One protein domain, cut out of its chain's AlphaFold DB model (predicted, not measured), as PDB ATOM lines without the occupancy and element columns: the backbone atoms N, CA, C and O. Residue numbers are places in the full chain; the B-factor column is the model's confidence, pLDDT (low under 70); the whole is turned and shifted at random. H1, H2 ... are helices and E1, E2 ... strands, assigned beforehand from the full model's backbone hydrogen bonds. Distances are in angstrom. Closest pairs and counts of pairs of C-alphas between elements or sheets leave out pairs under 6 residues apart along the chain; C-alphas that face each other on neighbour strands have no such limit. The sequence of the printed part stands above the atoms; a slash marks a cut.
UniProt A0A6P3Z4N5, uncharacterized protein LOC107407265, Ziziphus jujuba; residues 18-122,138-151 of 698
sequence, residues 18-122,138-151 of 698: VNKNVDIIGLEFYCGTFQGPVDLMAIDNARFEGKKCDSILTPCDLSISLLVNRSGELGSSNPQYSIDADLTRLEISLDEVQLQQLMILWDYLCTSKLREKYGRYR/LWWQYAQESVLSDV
ATOM      1  N   VAL A  18      59.047 -29.818  50.528       80.19
ATOM      2  CA  VAL A  18      57.752 -29.765  51.220       80.19
ATOM      3  C   VAL A  18      57.266 -31.190  51.429       80.19
ATOM      4  O   VAL A  18      57.064 -31.893  50.449       80.19
ATOM      5  N   ASN A  19      57.048 -31.585  52.683       83.94
ATOM      6  CA  ASN A  19      56.430 -32.866  53.018       83.94
ATOM      7  C   ASN A  19      54.941 -32.676  53.349       83.94
ATOM      8  O   ASN A  19      54.587 -31.735  54.069       83.94
ATOM      9  N   LYS A  20      54.078 -33.550  52.835       88.44
ATOM     10  CA  LYS A  20      52.658 -33.649  53.183       88.44
ATOM     11  C   LYS A  20      52.311 -35.108  53.442       88.44
ATOM     12  O   LYS A  20      52.520 -35.930  52.564       88.44
ATOM     13  N   ASN A  21      51.689 -35.385  54.579       88.31
ATOM     14  CA  ASN A  21      51.167 -36.713  54.883       88.31
ATOM     15  C   ASN A  21      49.641 -36.698  54.739       88.31
ATOM     16  O   ASN A  21      48.996 -35.713  55.114       88.31
ATOM     17  N   VAL A  22      49.085 -37.757  54.163       90.94
ATOM     18  CA  VAL A  22      47.656 -37.972  53.944       90.94
ATOM     19  C   VAL A  22      47.328 -39.382  54.409       90.94
ATOM     20  O   VAL A  22      47.800 -40.345  53.813       90.94
ATOM     21  N   ASP A  23      46.486 -39.482  55.430       90.06
ATOM     22  CA  ASP A  23      45.975 -40.759  55.919       90.06
ATOM     23  C   ASP A  23      44.551 -40.947  55.385       90.06
ATOM     24  O   ASP A  23      43.671 -40.108  55.606       90.06
ATOM     25  N   ILE A  24      44.337 -42.024  54.636       88.88
ATOM     26  CA  ILE A  24      43.043 -42.438  54.096       88.88
ATOM     27  C   ILE A  24      42.585 -43.641  54.915       88.88
ATOM     28  O   ILE A  24      43.290 -44.641  54.985       88.88
ATOM     29  N   ILE A  25      41.412 -43.534  55.536       88.44
ATOM     30  CA  ILE A  25      40.848 -44.573  56.404       88.44
ATOM     31  C   ILE A  25      39.631 -45.178  55.705       88.44
ATOM     32  O   ILE A  25      38.745 -44.431  55.277       88.44
ATOM     33  N   GLY A  26      39.581 -46.508  55.608       84.62
ATOM     34  CA  GLY A  26      38.457 -47.252  55.035       84.62
ATOM     35  C   GLY A  26      38.247 -47.045  53.531       84.62
ATOM     36  O   GLY A  26      37.114 -46.839  53.094       84.62
ATOM     37  N   LEU A  27      39.317 -47.073  52.733       86.81
ATOM     38  CA  LEU A  27      39.222 -47.049  51.271       86.81
ATOM     39  C   LEU A  27      38.621 -48.365  50.760       86.81
ATOM     40  O   LEU A  27      39.195 -49.425  50.970       86.81
ATOM     41  N   GLU A  28      37.499 -48.286  50.048       85.12
ATOM     42  CA  GLU A  28      36.759 -49.445  49.540       85.12
ATOM     43  C   GLU A  28      36.432 -49.259  48.050       85.12
ATOM     44  O   GLU A  28      36.071 -48.157  47.618       85.12
ATOM     45  N   PHE A  29      36.510 -50.337  47.262       85.25
ATOM     46  CA  PHE A  29      36.010 -50.358  45.883       85.25
ATOM     47  C   PHE A  29      34.928 -51.416  45.727       85.25
ATOM     48  O   PHE A  29      35.138 -52.580  46.053       85.25
ATOM     49  N   TYR A  30      33.795 -51.027  45.146       83.62
ATOM     50  CA  TYR A  30      32.678 -51.921  44.863       83.62
ATOM     51  C   TYR A  30      32.332 -51.932  43.377       83.62
ATOM     52  O   TYR A  30      32.477 -50.929  42.673       83.62
ATOM     53  N   CYS A  31      31.865 -53.082  42.901       78.50
ATOM     54  CA  CYS A  31      31.416 -53.298  41.536       78.50
ATOM     55  C   CYS A  31      30.180 -54.198  41.568       78.50
ATOM     56  O   CYS A  31      30.279 -55.387  41.862       78.50
ATOM     57  N   GLY A  32      29.012 -53.602  41.313       66.94
ATOM     58  CA  GLY A  32      27.720 -54.279  41.384       66.94
ATOM     59  C   GLY A  32      26.824 -53.942  40.194       66.94
ATOM     60  O   GLY A  32      26.912 -52.861  39.599       66.94
ATOM     61  N   THR A  33      25.927 -54.865  39.841       57.59
ATOM     62  CA  THR A  33      24.877 -54.646  38.836       57.59
ATOM     63  C   THR A  33      23.785 -53.739  39.407       57.59
ATOM     64  O   THR A  33      22.804 -54.189  39.994       57.59
ATOM     65  N   PHE A  34      23.901 -52.426  39.213       50.53
ATOM     66  CA  PHE A  34      22.823 -51.524  39.623       50.53
ATOM     67  C   PHE A  34      21.650 -51.570  38.624       50.53
ATOM     68  O   PHE A  34      21.676 -50.918  37.578       50.53
ATOM     69  N   GLN A  35      20.597 -52.329  38.940       39.16
ATOM     70  CA  GLN A  35      19.289 -52.235  38.275       39.16
ATOM     71  C   GLN A  35      18.415 -51.187  38.989       39.16
ATOM     72  O   GLN A  35      17.569 -51.516  39.815       39.16
ATOM     73  N   GLY A  36      18.609 -49.901  38.677       39.62
ATOM     74  CA  GLY A  36      17.758 -48.818  39.187       39.62
ATOM     75  C   GLY A  36      18.180 -47.419  38.718       39.62
ATOM     76  O   GLY A  36      19.256 -47.262  38.139       39.62
ATOM     77  N   PRO A  37      17.359 -46.374  38.932       37.97
ATOM     78  CA  PRO A  37      17.802 -44.988  38.791       37.97
ATOM     79  C   PRO A  37      18.827 -44.662  39.885       37.97
ATOM     80  O   PRO A  37      18.580 -44.923  41.059       37.97
ATOM     81  N   VAL A  38      19.997 -44.146  39.492       44.22
ATOM     82  CA  VAL A  38      21.106 -43.819  40.405       44.22
ATOM     83  C   VAL A  38      20.677 -42.670  41.314       44.22
ATOM     84  O   VAL A  38      20.772 -41.504  40.939       44.22
ATOM     85  N   ASP A  39      20.184 -43.015  42.498       44.34
ATOM     86  CA  ASP A  39      19.926 -42.081  43.584       44.34
ATOM     87  C   ASP A  39      20.960 -42.375  44.676       44.34
ATOM     88  O   ASP A  39      20.962 -43.454  45.268       44.34
ATOM     89  N   LEU A  40      21.891 -41.444  44.912       48.69
ATOM     90  CA  LEU A  40      23.015 -41.628  45.848       48.69
ATOM     91  C   LEU A  40      22.537 -41.981  47.272       48.69
ATOM     92  O   LEU A  40      23.226 -42.689  47.996       48.69
ATOM     93  N   MET A  41      21.321 -41.558  47.633       45.78
ATOM     94  CA  MET A  41      20.672 -41.855  48.916       45.78
ATOM     95  C   MET A  41      20.115 -43.289  49.010       45.78
ATOM     96  O   MET A  41      19.868 -43.781  50.108       45.78
ATOM     97  N   ALA A  42      19.893 -43.972  47.883       43.12
ATOM     98  CA  ALA A  42      19.426 -45.361  47.858       43.12
ATOM     99  C   ALA A  42      20.576 -46.365  48.061       43.12
ATOM    100  O   ALA A  42      20.350 -47.447  48.605       43.12
ATOM    101  N   ILE A  43      21.803 -45.988  47.682       47.91
ATOM    102  CA  ILE A  43      23.017 -46.805  47.855       47.91
ATOM    103  C   ILE A  43      23.321 -47.010  49.346       47.91
ATOM    104  O   ILE A  43      23.605 -48.132  49.757       47.91
ATOM    105  N   ASP A  44      23.175 -45.969  50.172       48.06
ATOM    106  CA  ASP A  44      23.382 -46.081  51.623       48.06
ATOM    107  C   ASP A  44      22.334 -46.955  52.322       48.06
ATOM    108  O   ASP A  44      22.649 -47.628  53.299       48.06
ATOM    109  N   ASN A  45      21.103 -47.014  51.806       41.47
ATOM    110  CA  ASN A  45      20.049 -47.843  52.397       41.47
ATOM    111  C   ASN A  45      20.171 -49.326  52.004       41.47
ATOM    112  O   ASN A  45      19.879 -50.190  52.828       41.47
ATOM    113  N   ALA A  46      20.664 -49.640  50.798       44.59
ATOM    114  CA  ALA A  46      20.936 -51.021  50.383       44.59
ATOM    115  C   ALA A  46      22.067 -51.680  51.204       44.59
ATOM    116  O   ALA A  46      22.063 -52.896  51.383       44.59
ATOM    117  N   ARG A  47      22.990 -50.879  51.764       47.44
ATOM    118  CA  ARG A  47      24.091 -51.333  52.640       47.44
ATOM    119  C   ARG A  47      23.629 -51.915  53.981       47.44
ATOM    120  O   ARG A  47      24.356 -52.706  54.574       47.44
ATOM    121  N   PHE A  48      22.443 -51.547  54.476       42.84
ATOM    122  CA  PHE A  48      21.925 -52.041  55.763       42.84
ATOM    123  C   PHE A  48      21.180 -53.379  55.657       42.84
ATOM    124  O   PHE A  48      20.985 -54.053  56.669       42.84
ATOM    125  N   GLU A  49      20.800 -53.805  54.451       35.03
ATOM    126  CA  GLU A  49      20.137 -55.088  54.206       35.03
ATOM    127  C   GLU A  49      21.136 -56.163  53.765       35.03
ATOM    128  O   GLU A  49      21.022 -56.674  52.661       35.03
ATOM    129  N   GLY A  50      22.106 -56.504  54.622       36.12
ATOM    130  CA  GLY A  50      22.723 -57.837  54.789       36.12
ATOM    131  C   GLY A  50      23.015 -58.757  53.585       36.12
ATOM    132  O   GLY A  50      23.233 -59.950  53.796       36.12
ATOM    133  N   LYS A  51      23.024 -58.283  52.343       42.75
ATOM    134  CA  LYS A  51      23.559 -59.001  51.193       42.75
ATOM    135  C   LYS A  51      25.060 -58.770  51.244       42.75
ATOM    136  O   LYS A  51      25.480 -57.627  51.357       42.75
ATOM    137  N   LYS A  52      25.850 -59.848  51.237       44.91
ATOM    138  CA  LYS A  52      27.309 -59.816  51.044       44.91
ATOM    139  C   LYS A  52      27.593 -58.972  49.792       44.91
ATOM    140  O   LYS A  52      27.459 -59.480  48.688       44.91
ATOM    141  N   CYS A  53      27.816 -57.673  49.947       48.81
ATOM    142  CA  CYS A  53      27.885 -56.744  48.827       48.81
ATOM    143  C   CYS A  53      29.240 -56.890  48.143       48.81
ATOM    144  O   CYS A  53      30.237 -56.650  48.807       48.81
ATOM    145  N   ASP A  54      29.246 -57.272  46.862       62.78
ATOM    146  CA  ASP A  54      29.840 -56.622  45.675       62.78
ATOM    147  C   ASP A  54      31.173 -55.829  45.783       62.78
ATOM    148  O   ASP A  54      31.556 -55.143  44.830       62.78
ATOM    149  N   SER A  55      31.894 -55.855  46.901       69.94
ATOM    150  CA  SER A  55      33.161 -55.153  47.091       69.94
ATOM    151  C   SER A  55      34.276 -55.929  46.398       69.94
ATOM    152  O   SER A  55      34.524 -57.081  46.740       69.94
ATOM    153  N   ILE A  56      34.955 -55.300  45.437       84.25
ATOM    154  CA  ILE A  56      36.182 -55.849  44.844       84.25
ATOM    155  C   ILE A  56      37.350 -55.651  45.808       84.25
ATOM    156  O   ILE A  56      38.187 -56.532  45.956       84.25
ATOM    157  N   LEU A  57      37.411 -54.485  46.454       86.44
ATOM    158  CA  LEU A  57      38.414 -54.167  47.459       86.44
ATOM    159  C   LEU A  57      37.713 -53.893  48.780       86.44
ATOM    160  O   LEU A  57      36.938 -52.941  48.874       86.44
ATOM    161  N   THR A  58      38.027 -54.704  49.782       85.50
ATOM    162  CA  THR A  58      37.551 -54.497  51.152       85.50
ATOM    163  C   THR A  58      38.164 -53.231  51.770       85.50
ATOM    164  O   THR A  58      39.261 -52.831  51.370       85.50
ATOM    165  N   PRO A  59      37.488 -52.583  52.739       85.06
ATOM    166  CA  PRO A  59      37.977 -51.349  53.348       85.06
ATOM    167  C   PRO A  59      39.406 -51.480  53.895       85.06
ATOM    168  O   PRO A  59      39.652 -52.280  54.801       85.06
ATOM    169  N   CYS A  60      40.332 -50.669  53.380       86.38
ATOM    170  CA  CYS A  60      41.726 -50.644  53.824       86.38
ATOM    171  C   CYS A  60      42.195 -49.240  54.231       86.38
ATOM    172  O   CYS A  60      41.728 -48.223  53.711       86.38
ATOM    173  N   ASP A  61      43.133 -49.196  55.176       87.88
ATOM    174  CA  ASP A  61      43.757 -47.961  55.644       87.88
ATOM    175  C   ASP A  61      45.100 -47.764  54.935       87.88
ATOM    176  O   ASP A  61      45.905 -48.691  54.821       87.88
ATOM    177  N   LEU A  62      45.334 -46.547  54.457       87.75
ATOM    178  CA  LEU A  62      46.477 -46.183  53.628       87.75
ATOM    179  C   LEU A  62      47.098 -44.880  54.135       87.75
ATOM    180  O   LEU A  62      46.430 -43.846  54.183       87.75
ATOM    181  N   SER A  63      48.392 -44.908  54.448       89.44
ATOM    182  CA  SER A  63      49.169 -43.708  54.780       89.44
ATOM    183  C   SER A  63      50.060 -43.318  53.607       89.44
ATOM    184  O   SER A  63      50.919 -44.092  53.193       89.44
ATOM    185  N   ILE A  64      49.864 -42.114  53.071       91.62
ATOM    186  CA  ILE A  64      50.611 -41.570  51.932       91.62
ATOM    187  C   ILE A  64      51.459 -40.397  52.416       91.62
ATOM    188  O   ILE A  64      50.934 -39.421  52.951       91.62
ATOM    189  N   SER A  65      52.759 -40.431  52.160       89.38
ATOM    190  CA  SER A  65      53.663 -39.298  52.344       89.38
ATOM    191  C   SER A  65      54.123 -38.763  50.987       89.38
ATOM    192  O   SER A  65      54.570 -39.500  50.116       89.38
ATOM    193  N   LEU A  66      53.954 -37.460  50.777       89.31
ATOM    194  CA  LEU A  66      54.282 -36.747  49.548       89.31
ATOM    195  C   LEU A  66      55.392 -35.738  49.836       89.31
ATOM    196  O   LEU A  66      55.168 -34.705  50.476       89.31
ATOM    197  N   LEU A  67      56.568 -35.993  49.277       86.06
ATOM    198  CA  LEU A  67      57.709 -35.090  49.274       86.06
ATOM    199  C   LEU A  67      57.788 -34.367  47.927       86.06
ATOM    200  O   LEU A  67      57.929 -34.981  46.874       86.06
ATOM    201  N   VAL A  68      57.717 -33.039  47.961       83.94
ATOM    202  CA  VAL A  68      57.819 -32.184  46.774       83.94
ATOM    203  C   VAL A  68      59.109 -31.388  46.832       83.94
ATOM    204  O   VAL A  68      59.287 -30.566  47.737       83.94
ATOM    205  N   ASN A  69      59.976 -31.578  45.840       78.88
ATOM    206  CA  ASN A  69      61.159 -30.759  45.651       78.88
ATOM    207  C   ASN A  69      60.830 -29.523  44.802       78.88
ATOM    208  O   ASN A  69      60.500 -29.601  43.621       78.88
ATOM    209  N   ARG A  70      60.923 -28.353  45.429       71.06
ATOM    210  CA  ARG A  70      60.666 -27.038  44.831       71.06
ATOM    211  C   ARG A  70      61.947 -26.257  44.549       71.06
ATOM    212  O   ARG A  70      61.850 -25.093  44.173       71.06
ATOM    213  N   SER A  71      63.128 -26.849  44.762       62.16
ATOM    214  CA  SER A  71      64.408 -26.137  44.656       62.16
ATOM    215  C   SER A  71      64.848 -25.838  43.219       62.16
ATOM    216  O   SER A  71      65.810 -25.101  43.039       62.16
ATOM    217  N   GLY A  72      64.176 -26.381  42.199       56.47
ATOM    218  CA  GLY A  72      64.516 -26.167  40.784       56.47
ATOM    219  C   GLY A  72      65.819 -26.838  40.322       56.47
ATOM    220  O   GLY A  72      66.070 -26.899  39.124       56.47
ATOM    221  N   GLU A  73      66.616 -27.387  41.242       57.44
ATOM    222  CA  GLU A  73      67.804 -28.197  40.962       57.44
ATOM    223  C   GLU A  73      67.384 -29.657  40.740       57.44
ATOM    224  O   GLU A  73      67.394 -30.484  41.654       57.44
ATOM    225  N   LEU A  74      66.961 -29.966  39.513       54.44
ATOM    226  CA  LEU A  74      66.662 -31.328  39.070       54.44
ATOM    227  C   LEU A  74      67.972 -32.013  38.662       54.44
ATOM    228  O   LEU A  74      68.285 -32.134  37.484       54.44
ATOM    229  N   GLY A  75      68.779 -32.397  39.650       53.34
ATOM    230  CA  GLY A  75      69.901 -33.308  39.418       53.34
ATOM    231  C   GLY A  75      69.405 -34.742  39.212       53.34
ATOM    232  O   GLY A  75      68.351 -35.112  39.728       53.34
ATOM    233  N   SER A  76      70.199 -35.576  38.538       56.81
ATOM    234  CA  SER A  76      69.902 -36.992  38.240       56.81
ATOM    235  C   SER A  76      69.552 -37.876  39.453       56.81
ATOM    236  O   SER A  76      69.049 -38.983  39.277       56.81
ATOM    237  N   SER A  77      69.791 -37.402  40.680       61.06
ATOM    238  CA  SER A  77      69.618 -38.167  41.922       61.06
ATOM    239  C   SER A  77      68.276 -37.938  42.640       61.06
ATOM    240  O   SER A  77      67.802 -38.836  43.332       61.06
ATOM    241  N   ASN A  78      67.631 -36.770  42.489       70.81
ATOM    242  CA  ASN A  78      66.470 -36.399  43.317       70.81
ATOM    243  C   ASN A  78      65.216 -36.140  42.464       70.81
ATOM    244  O   ASN A  78      65.262 -35.259  41.603       70.81
ATOM    245  N   PRO A  79      64.087 -36.831  42.717       79.06
ATOM    246  CA  PRO A  79      62.863 -36.621  41.952       79.06
ATOM    247  C   PRO A  79      62.196 -35.289  42.316       79.06
ATOM    248  O   PRO A  79      62.335 -34.785  43.437       79.06
ATOM    249  N   GLN A  80      61.416 -34.727  41.390       80.25
ATOM    250  CA  GLN A  80      60.569 -33.565  41.682       80.25
ATOM    251  C   GLN A  80      59.462 -33.911  42.691       80.25
ATOM    252  O   GLN A  80      59.166 -33.117  43.590       80.25
ATOM    253  N   TYR A  81      58.876 -35.100  42.555       85.50
ATOM    254  CA  TYR A  81      57.844 -35.632  43.441       85.50
ATOM    255  C   TYR A  81      58.239 -37.035  43.911       85.50
ATOM    256  O   TYR A  81      58.498 -37.902  43.081       85.50
ATOM    257  N   SER A  82      58.255 -37.271  45.221       87.81
ATOM    258  CA  SER A  82      58.349 -38.613  45.808       87.81
ATOM    259  C   SER A  82      57.078 -38.894  46.594       87.81
ATOM    260  O   SER A  82      56.675 -38.073  47.418       87.81
ATOM    261  N   ILE A  83      56.436 -40.020  46.314       90.88
ATOM    262  CA  ILE A  83      55.227 -40.485  46.990       90.88
ATOM    263  C   ILE A  83      55.554 -41.835  47.609       90.88
ATOM    264  O   ILE A  83      55.782 -42.784  46.871       90.88
ATOM    265  N   ASP A  84      55.544 -41.928  48.932       90.50
ATOM    266  CA  ASP A  84      55.687 -43.200  49.638       90.50
ATOM    267  C   ASP A  84      54.343 -43.538  50.287       90.50
ATOM    268  O   ASP A  84      53.801 -42.742  51.059       90.50
ATOM    269  N   ALA A  85      53.772 -44.677  49.917       91.12
ATOM    270  CA  ALA A  85      52.466 -45.145  50.349       91.12
ATOM    271  C   ALA A  85      52.608 -46.495  51.058       91.12
ATOM    272  O   ALA A  85      53.023 -47.480  50.450       91.12
ATOM    273  N   ASP A  86      52.221 -46.543  52.328       90.75
ATOM    274  CA  ASP A  86      52.311 -47.747  53.150       90.75
ATOM    275  C   ASP A  86      50.908 -48.309  53.419       90.75
ATOM    276  O   ASP A  86      50.006 -47.590  53.864       90.75
ATOM    277  N   LEU A  87      50.732 -49.605  53.147       89.50
ATOM    278  CA  LEU A  87      49.530 -50.379  53.468       89.50
ATOM    279  C   LEU A  87      49.883 -51.583  54.341       89.50
ATOM    280  O   LEU A  87      50.879 -52.283  54.134       89.50
ATOM    281  N   THR A  88      49.008 -51.877  55.298       86.44
ATOM    282  CA  THR A  88      49.133 -53.049  56.172       86.44
ATOM    283  C   THR A  88      48.507 -54.290  55.539       86.44
ATOM    284  O   THR A  88      49.169 -55.313  55.412       86.44
ATOM    285  N   ARG A  89      47.246 -54.215  55.110       86.62
ATOM    286  CA  ARG A  89      46.524 -55.359  54.543       86.62
ATOM    287  C   ARG A  89      45.646 -54.920  53.382       86.62
ATOM    288  O   ARG A  89      44.855 -53.990  53.521       86.62
ATOM    289  N   LEU A  90      45.791 -55.603  52.252       89.12
ATOM    290  CA  LEU A  90      44.992 -55.401  51.050       89.12
ATOM    291  C   LEU A  90      44.239 -56.694  50.745       89.12
ATOM    292  O   LEU A  90      44.867 -57.697  50.423       89.12
ATOM    293  N   GLU A  91      42.913 -56.678  50.846       89.06
ATOM    294  CA  GLU A  91      42.086 -57.859  50.592       89.06
ATOM    295  C   GLU A  91      41.141 -57.609  49.412       89.06
ATOM    296  O   GLU A  91      40.290 -56.713  49.455       89.06
ATOM    297  N   ILE A  92      41.354 -58.388  48.349       89.94
ATOM    298  CA  ILE A  92      40.680 -58.302  47.055       89.94
ATOM    299  C   ILE A  92      39.837 -59.565  46.861       89.94
ATOM    300  O   ILE A  92      40.326 -60.674  47.074       89.94
ATOM    301  N   SER A  93      38.596 -59.408  46.418       88.06
ATOM    302  CA  SER A  93      37.702 -60.511  46.050       88.06
ATOM    303  C   SER A  93      37.098 -60.266  44.674       88.06
ATOM    304  O   SER A  93      36.706 -59.137  44.376       88.06
ATOM    305  N   LEU A  94      37.040 -61.293  43.824       87.81
ATOM    306  CA  LEU A  94      36.496 -61.162  42.471       87.81
ATOM    307  C   LEU A  94      35.607 -62.344  42.067       87.81
ATOM    308  O   LEU A  94      36.031 -63.498  42.117       87.81
ATOM    309  N   ASP A  95      34.421 -62.012  41.556       85.81
ATOM    310  CA  ASP A  95      33.430 -62.960  41.027       85.81
ATOM    311  C   ASP A  95      33.382 -62.957  39.485       85.81
ATOM    312  O   ASP A  95      33.830 -62.001  38.837       85.81
ATOM    313  N   GLU A  96      32.747 -63.964  38.860       82.88
ATOM    314  CA  GLU A  96      32.614 -64.045  37.391       82.88
ATOM    315  C   GLU A  96      31.943 -62.799  36.789       82.88
ATOM    316  O   GLU A  96      32.370 -62.268  35.760       82.88
ATOM    317  N   VAL A  97      30.869 -62.325  37.430       82.44
ATOM    318  CA  VAL A  97      30.086 -61.171  36.958       82.44
ATOM    319  C   VAL A  97      30.902 -59.885  37.069       82.44
ATOM    320  O   VAL A  97      30.867 -59.050  36.162       82.44
ATOM    321  N   GLN A  98      31.664 -59.730  38.151       84.31
ATOM    322  CA  GLN A  98      32.531 -58.571  38.359       84.31
ATOM    323  C   GLN A  98      33.686 -58.562  37.357       84.31
ATOM    324  O   GLN A  98      33.984 -57.513  36.782       84.31
ATOM    325  N   LEU A  99      34.282 -59.725  37.071       85.44
ATOM    326  CA  LEU A  99      35.287 -59.858  36.019       85.44
ATOM    327  C   LEU A  99      34.714 -59.426  34.662       85.44
ATOM    328  O   LEU A  99      35.327 -58.617  33.963       85.44
ATOM    329  N   GLN A 100      33.513 -59.893  34.305       83.88
ATOM    330  CA  GLN A 100      32.857 -59.491  33.057       83.88
ATOM    331  C   GLN A 100      32.632 -57.972  32.986       83.88
ATOM    332  O   GLN A 100      32.885 -57.344  31.956       83.88
ATOM    333  N   GLN A 101      32.178 -57.360  34.081       84.44
ATOM    334  CA  GLN A 101      31.969 -55.913  34.161       84.44
ATOM    335  C   GLN A 101      33.271 -55.130  34.022       84.44
ATOM    336  O   GLN A 101      33.304 -54.122  33.311       84.44
ATOM    337  N   LEU A 102      34.346 -55.600  34.654       86.69
ATOM    338  CA  LEU A 102      35.665 -54.997  34.532       86.69
ATOM    339  C   LEU A 102      36.160 -55.050  33.081       86.69
ATOM    340  O   LEU A 102      36.667 -54.047  32.573       86.69
ATOM    341  N   MET A 103      35.930 -56.162  32.377       84.81
ATOM    342  CA  MET A 103      36.251 -56.288  30.950       84.81
ATOM    343  C   MET A 103      35.435 -55.321  30.078       84.81
ATOM    344  O   MET A 103      35.983 -54.684  29.176       84.81
ATOM    345  N   ILE A 104      34.143 -55.131  30.371       84.69
ATOM    346  CA  ILE A 104      33.298 -54.140  29.679       84.69
ATOM    347  C   ILE A 104      33.800 -52.713  29.940       84.69
ATOM    348  O   ILE A 104      33.867 -51.896  29.016       84.69
ATOM    349  N   LEU A 105      34.169 -52.397  31.185       87.44
ATOM    350  CA  LEU A 105      34.735 -51.099  31.548       87.44
ATOM    351  C   LEU A 105      36.058 -50.859  30.813       87.44
ATOM    352  O   LEU A 105      36.275 -49.769  30.278       87.44
ATOM    353  N   TRP A 106      36.913 -51.875  30.734       85.62
ATOM    354  CA  TRP A 106      38.169 -51.819  29.997       85.62
ATOM    355  C   TRP A 106      37.951 -51.523  28.508       85.62
ATOM    356  O   TRP A 106      38.546 -50.586  27.966       85.62
ATOM    357  N   ASP A 107      37.044 -52.245  27.847       86.06
ATOM    358  CA  ASP A 107      36.695 -51.993  26.444       86.06
ATOM    359  C   ASP A 107      36.089 -50.590  26.243       86.06
ATOM    360  O   ASP A 107      36.391 -49.893  25.264       86.06
ATOM    361  N   TYR A 108      35.297 -50.113  27.207       86.06
ATOM    362  CA  TYR A 108      34.768 -48.752  27.204       86.06
ATOM    363  C   TYR A 108      35.875 -47.696  27.311       86.06
ATOM    364  O   TYR A 108      35.820 -46.688  26.596       86.06
ATOM    365  N   LEU A 109      36.882 -47.896  28.167       86.88
ATOM    366  CA  LEU A 109      38.029 -46.992  28.299       86.88
ATOM    367  C   LEU A 109      38.867 -46.968  27.014       86.88
ATOM    368  O   LEU A 109      39.207 -45.886  26.526       86.88
ATOM    369  N   CYS A 110      39.118 -48.131  26.409       81.31
ATOM    370  CA  CYS A 110      39.767 -48.243  25.100       81.31
ATOM    371  C   CYS A 110      38.993 -47.472  24.019       81.31
ATOM    372  O   CYS A 110      39.547 -46.597  23.346       81.31
ATOM    373  N   THR A 111      37.680 -47.690  23.939       83.25
ATOM    374  CA  THR A 111      36.798 -46.972  23.008       83.25
ATOM    375  C   THR A 111      36.768 -45.468  23.301       83.25
ATOM    376  O   THR A 111      36.632 -44.649  22.390       83.25
ATOM    377  N   SER A 112      36.895 -45.066  24.565       83.94
ATOM    378  CA  SER A 112      36.884 -43.658  24.968       83.94
ATOM    379  C   SER A 112      38.111 -42.903  24.466       83.94
ATOM    380  O   SER A 112      37.948 -41.777  24.003       83.94
ATOM    381  N   LYS A 113      39.289 -43.538  24.414       83.44
ATOM    382  CA  LYS A 113      40.482 -42.955  23.772       83.44
ATOM    383  C   LYS A 113      40.247 -42.663  22.285       83.44
ATOM    384  O   LYS A 113      40.614 -41.601  21.787       83.44
ATOM    385  N   LEU A 114      39.564 -43.561  21.568       79.62
ATOM    386  CA  LEU A 114      39.162 -43.285  20.183       79.62
ATOM    387  C   LEU A 114      38.132 -42.154  20.089       79.62
ATOM    388  O   LEU A 114      38.213 -41.309  19.195       79.62
ATOM    389  N   ARG A 115      37.154 -42.119  21.002       83.06
ATOM    390  CA  ARG A 115      36.149 -41.045  21.042       83.06
ATOM    391  C   ARG A 115      36.772 -39.689  21.322       83.06
ATOM    392  O   ARG A 115      36.270 -38.705  20.792       83.06
ATOM    393  N   GLU A 116      37.824 -39.633  22.127       84.31
ATOM    394  CA  GLU A 116      38.608 -38.424  22.357       84.31
ATOM    395  C   GLU A 116      39.298 -37.983  21.061       84.31
ATOM    396  O   GLU A 116      39.070 -36.862  20.603       84.31
ATOM    397  N   LYS A 117      40.014 -38.898  20.388       82.62
ATOM    398  CA  LYS A 117      40.708 -38.628  19.115       82.62
ATOM    399  C   LYS A 117      39.789 -38.025  18.046       82.62
ATOM    400  O   LYS A 117      40.175 -37.077  17.366       82.62
ATOM    401  N   TYR A 118      38.571 -38.550  17.895       84.06
ATOM    402  CA  TYR A 118      37.611 -38.072  16.888       84.06
ATOM    403  C   TYR A 118      36.480 -37.218  17.476       84.06
ATOM    404  O   TYR A 118      35.472 -36.984  16.806       84.06
ATOM    405  N   GLY A 119      36.615 -36.733  18.713       82.38
ATOM    406  CA  GLY A 119      35.532 -36.064  19.445       82.38
ATOM    407  C   GLY A 119      34.951 -34.852  18.715       82.38
ATOM    408  O   GLY A 119      33.760 -34.563  18.822       82.38
ATOM    409  N   ARG A 120      35.766 -34.199  17.882       80.06
ATOM    410  CA  ARG A 120      35.380 -33.059  17.047       80.06
ATOM    411  C   ARG A 120      34.249 -33.356  16.057       80.06
ATOM    412  O   ARG A 120      33.429 -32.480  15.799       80.06
ATOM    413  N   TYR A 121      34.210 -34.557  15.485       84.00
ATOM    414  CA  TYR A 121      33.201 -34.930  14.486       84.00
ATOM    415  C   TYR A 121      31.920 -35.480  15.129       84.00
ATOM    416  O   TYR A 121      30.953 -35.790  14.431       84.00
ATOM    417  N   ARG A 122      31.906 -35.636  16.459       83.44
ATOM    418  CA  ARG A 122      30.811 -36.276  17.182       83.44
ATOM    419  C   ARG A 122      29.555 -35.391  17.168       83.44
ATOM    420  O   ARG A 122      29.632 -34.209  17.506       83.44
ATOM    421  N   LEU A 138      23.574 -38.869  10.948       86.00
ATOM    422  CA  LEU A 138      24.566 -38.042  11.647       86.00
ATOM    423  C   LEU A 138      25.692 -38.892  12.245       86.00
ATOM    424  O   LEU A 138      26.866 -38.550  12.139       86.00
ATOM    425  N   TRP A 139      25.341 -40.029  12.841       87.38
ATOM    426  CA  TRP A 139      26.315 -40.971  13.388       87.38
ATOM    427  C   TRP A 139      27.106 -41.698  12.289       87.38
ATOM    428  O   TRP A 139      28.281 -42.003  12.486       87.38
ATOM    429  N   TRP A 140      26.514 -41.912  11.110       89.44
ATOM    430  CA  TRP A 140      27.236 -42.421   9.942       89.44
ATOM    431  C   TRP A 140      28.206 -41.388   9.356       89.44
ATOM    432  O   TRP A 140      29.349 -41.720   9.058       89.44
ATOM    433  N   GLN A 141      27.789 -40.123   9.254       89.19
ATOM    434  CA  GLN A 141      28.661 -39.015   8.847       89.19
ATOM    435  C   GLN A 141      29.844 -38.855   9.803       89.19
ATOM    436  O   GLN A 141      30.972 -38.666   9.356       89.19
ATOM    437  N   TYR A 142      29.600 -38.998  11.107       89.50
ATOM    438  CA  TYR A 142      30.654 -39.024  12.115       89.50
ATOM    439  C   TYR A 142      31.690 -40.121  11.842       89.50
ATOM    440  O   TYR A 142      32.888 -39.834  11.794       89.50
ATOM    441  N   ALA A 143      31.242 -41.359  11.618       87.94
ATOM    442  CA  ALA A 143      32.139 -42.467  11.298       87.94
ATOM    443  C   ALA A 143      32.924 -42.208  10.000       87.94
ATOM    444  O   ALA A 143      34.138 -42.405   9.957       87.94
ATOM    445  N   GLN A 144      32.251 -41.700   8.964       90.25
ATOM    446  CA  GLN A 144      32.867 -41.386   7.678       90.25
ATOM    447  C   GLN A 144      33.950 -40.304   7.796       90.25
ATOM    448  O   GLN A 144      35.064 -40.508   7.317       90.25
ATOM    449  N   GLU A 145      33.656 -39.168   8.433       88.25
ATOM    450  CA  GLU A 145      34.629 -38.076   8.580       88.25
ATOM    451  C   GLU A 145      35.814 -38.471   9.463       88.25
ATOM    452  O   GLU A 145      36.937 -38.067   9.169       88.25
ATOM    453  N   SER A 146      35.601 -39.323  10.471       87.19
ATOM    454  CA  SER A 146      36.679 -39.848  11.324       87.19
ATOM    455  C   SER A 146      37.682 -40.703  10.538       87.19
ATOM    456  O   SER A 146      38.891 -40.590  10.725       87.19
ATOM    457  N   VAL A 147      37.208 -41.534   9.603       84.38
ATOM    458  CA  VAL A 147      38.097 -42.320   8.727       84.38
ATOM    459  C   VAL A 147      38.752 -41.424   7.674       84.38
ATOM    460  O   VAL A 147      39.958 -41.506   7.430       84.38
ATOM    461  N   LEU A 148      37.981 -40.525   7.055       86.50
ATOM    462  CA  LEU A 148      38.501 -39.611   6.038       86.50
ATOM    463  C   LEU A 148      39.543 -38.644   6.604       86.50
ATOM    464  O   LEU A 148      40.473 -38.287   5.878       86.50
ATOM    465  N   SER A 149      39.432 -38.219   7.864       83.81
ATOM    466  CA  SER A 149      40.432 -37.353   8.495       83.81
ATOM    467  C   SER A 149      41.795 -38.030   8.565       83.81
ATOM    468  O   SER A 149      42.795 -37.401   8.214       83.81
ATOM    469  N   ASP A 150      41.841 -39.316   8.918       82.31
ATOM    470  CA  ASP A 150      43.088 -40.080   9.005       82.31
ATOM    471  C   ASP A 150      43.703 -40.310   7.624       82.31
ATOM    472  O   ASP A 150      44.892 -40.046   7.421       82.31
ATOM    473  N   VAL A 151      42.886 -40.686   6.633       80.88
ATOM    474  CA  VAL A 151      43.339 -40.840   5.240       80.88
ATOM    475  C   VAL A 151      43.886 -39.517   4.698       80.88
ATOM    476  O   VAL A 151      44.989 -39.472   4.150       80.88
TER     477      VAL A 151
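AT A GLANCE: This is residues 18 to 122 and 138 to 151 of the 698 residues of the protein "uncharacterized protein LOC107407265" of Ziziphus jujuba (UniProt A0A6P3Z4N5). A long ribbon of three strands, E1, E2 and E3, folds over near the middle of its strands, and H2 turns back from the end of E3 to make an open C with an empty middle. H3 lies past the far end of H2, and H1 sits in a loop that sticks out with residues 35 to 42 and 44 to 52. The printed part has 119 residues, running E1, H1, E2, E3, H2, H3, of mixed class; the sheet's order is E1, E2, E3, antiparallel. It is extended, with a radius of gyration of the C-alphas of 21.9 A and spans of 54 by 52 by 27 A.

HOW THE PARTS SIT: In the twisted sheet, E2, residues 55 to 69, is the inner strand and bends by 74 degrees at residue 59. Edge strand E1, residues 18 to 30, bends by 61 degrees at residue 25 and is antiparallel to E2, with N 20 and O 66 2.8 A apart, within hydrogen-bond range. Edge strand E3, residues 81 to 95, bends by 77 degrees at residue 88 and forms a hairpin with E2; N 65 and O 84 are 2.8 A apart, within hydrogen-bond range. H2, residues 96 to 117, only grazes the sheet with residues 98 to 101; its closest C-alphas to E2 are those of Gln 98 and Ile 56, 7.9 A apart. H3, residues 138 to 151, is apart from H2. H1, residues 40 to 46, is not on the sheet. O i to N i+4 pairs within hydrogen-bond range number 17 of 18 in H2, 9 of 10 in H3 and 1 of 3 in H1, where 2 of 4 O i to N i+3 pairs are within range.

IN THESE COORDINATES: E1 begins at C-alpha 18, (57.752, -29.765, 51.220), and is 34.1 A long. E2 measures 37.2 A, E3 36.7 A and H2 32.3 A. H3, 20.0 A long, ends at C-alpha 151, (43.339, -40.840, 5.240).

THE WHOLE: The two C-alphas farthest apart, of Glu 49 and Glu 73, are 56.3 A apart. Residues 123 to 137 are not printed, and C-alphas 122 and 138 are 8.5 A apart across the cut. The link from E2 to E3 is long. The model's pLDDT is under 70 at residues 32 to 55 and 71 to 77.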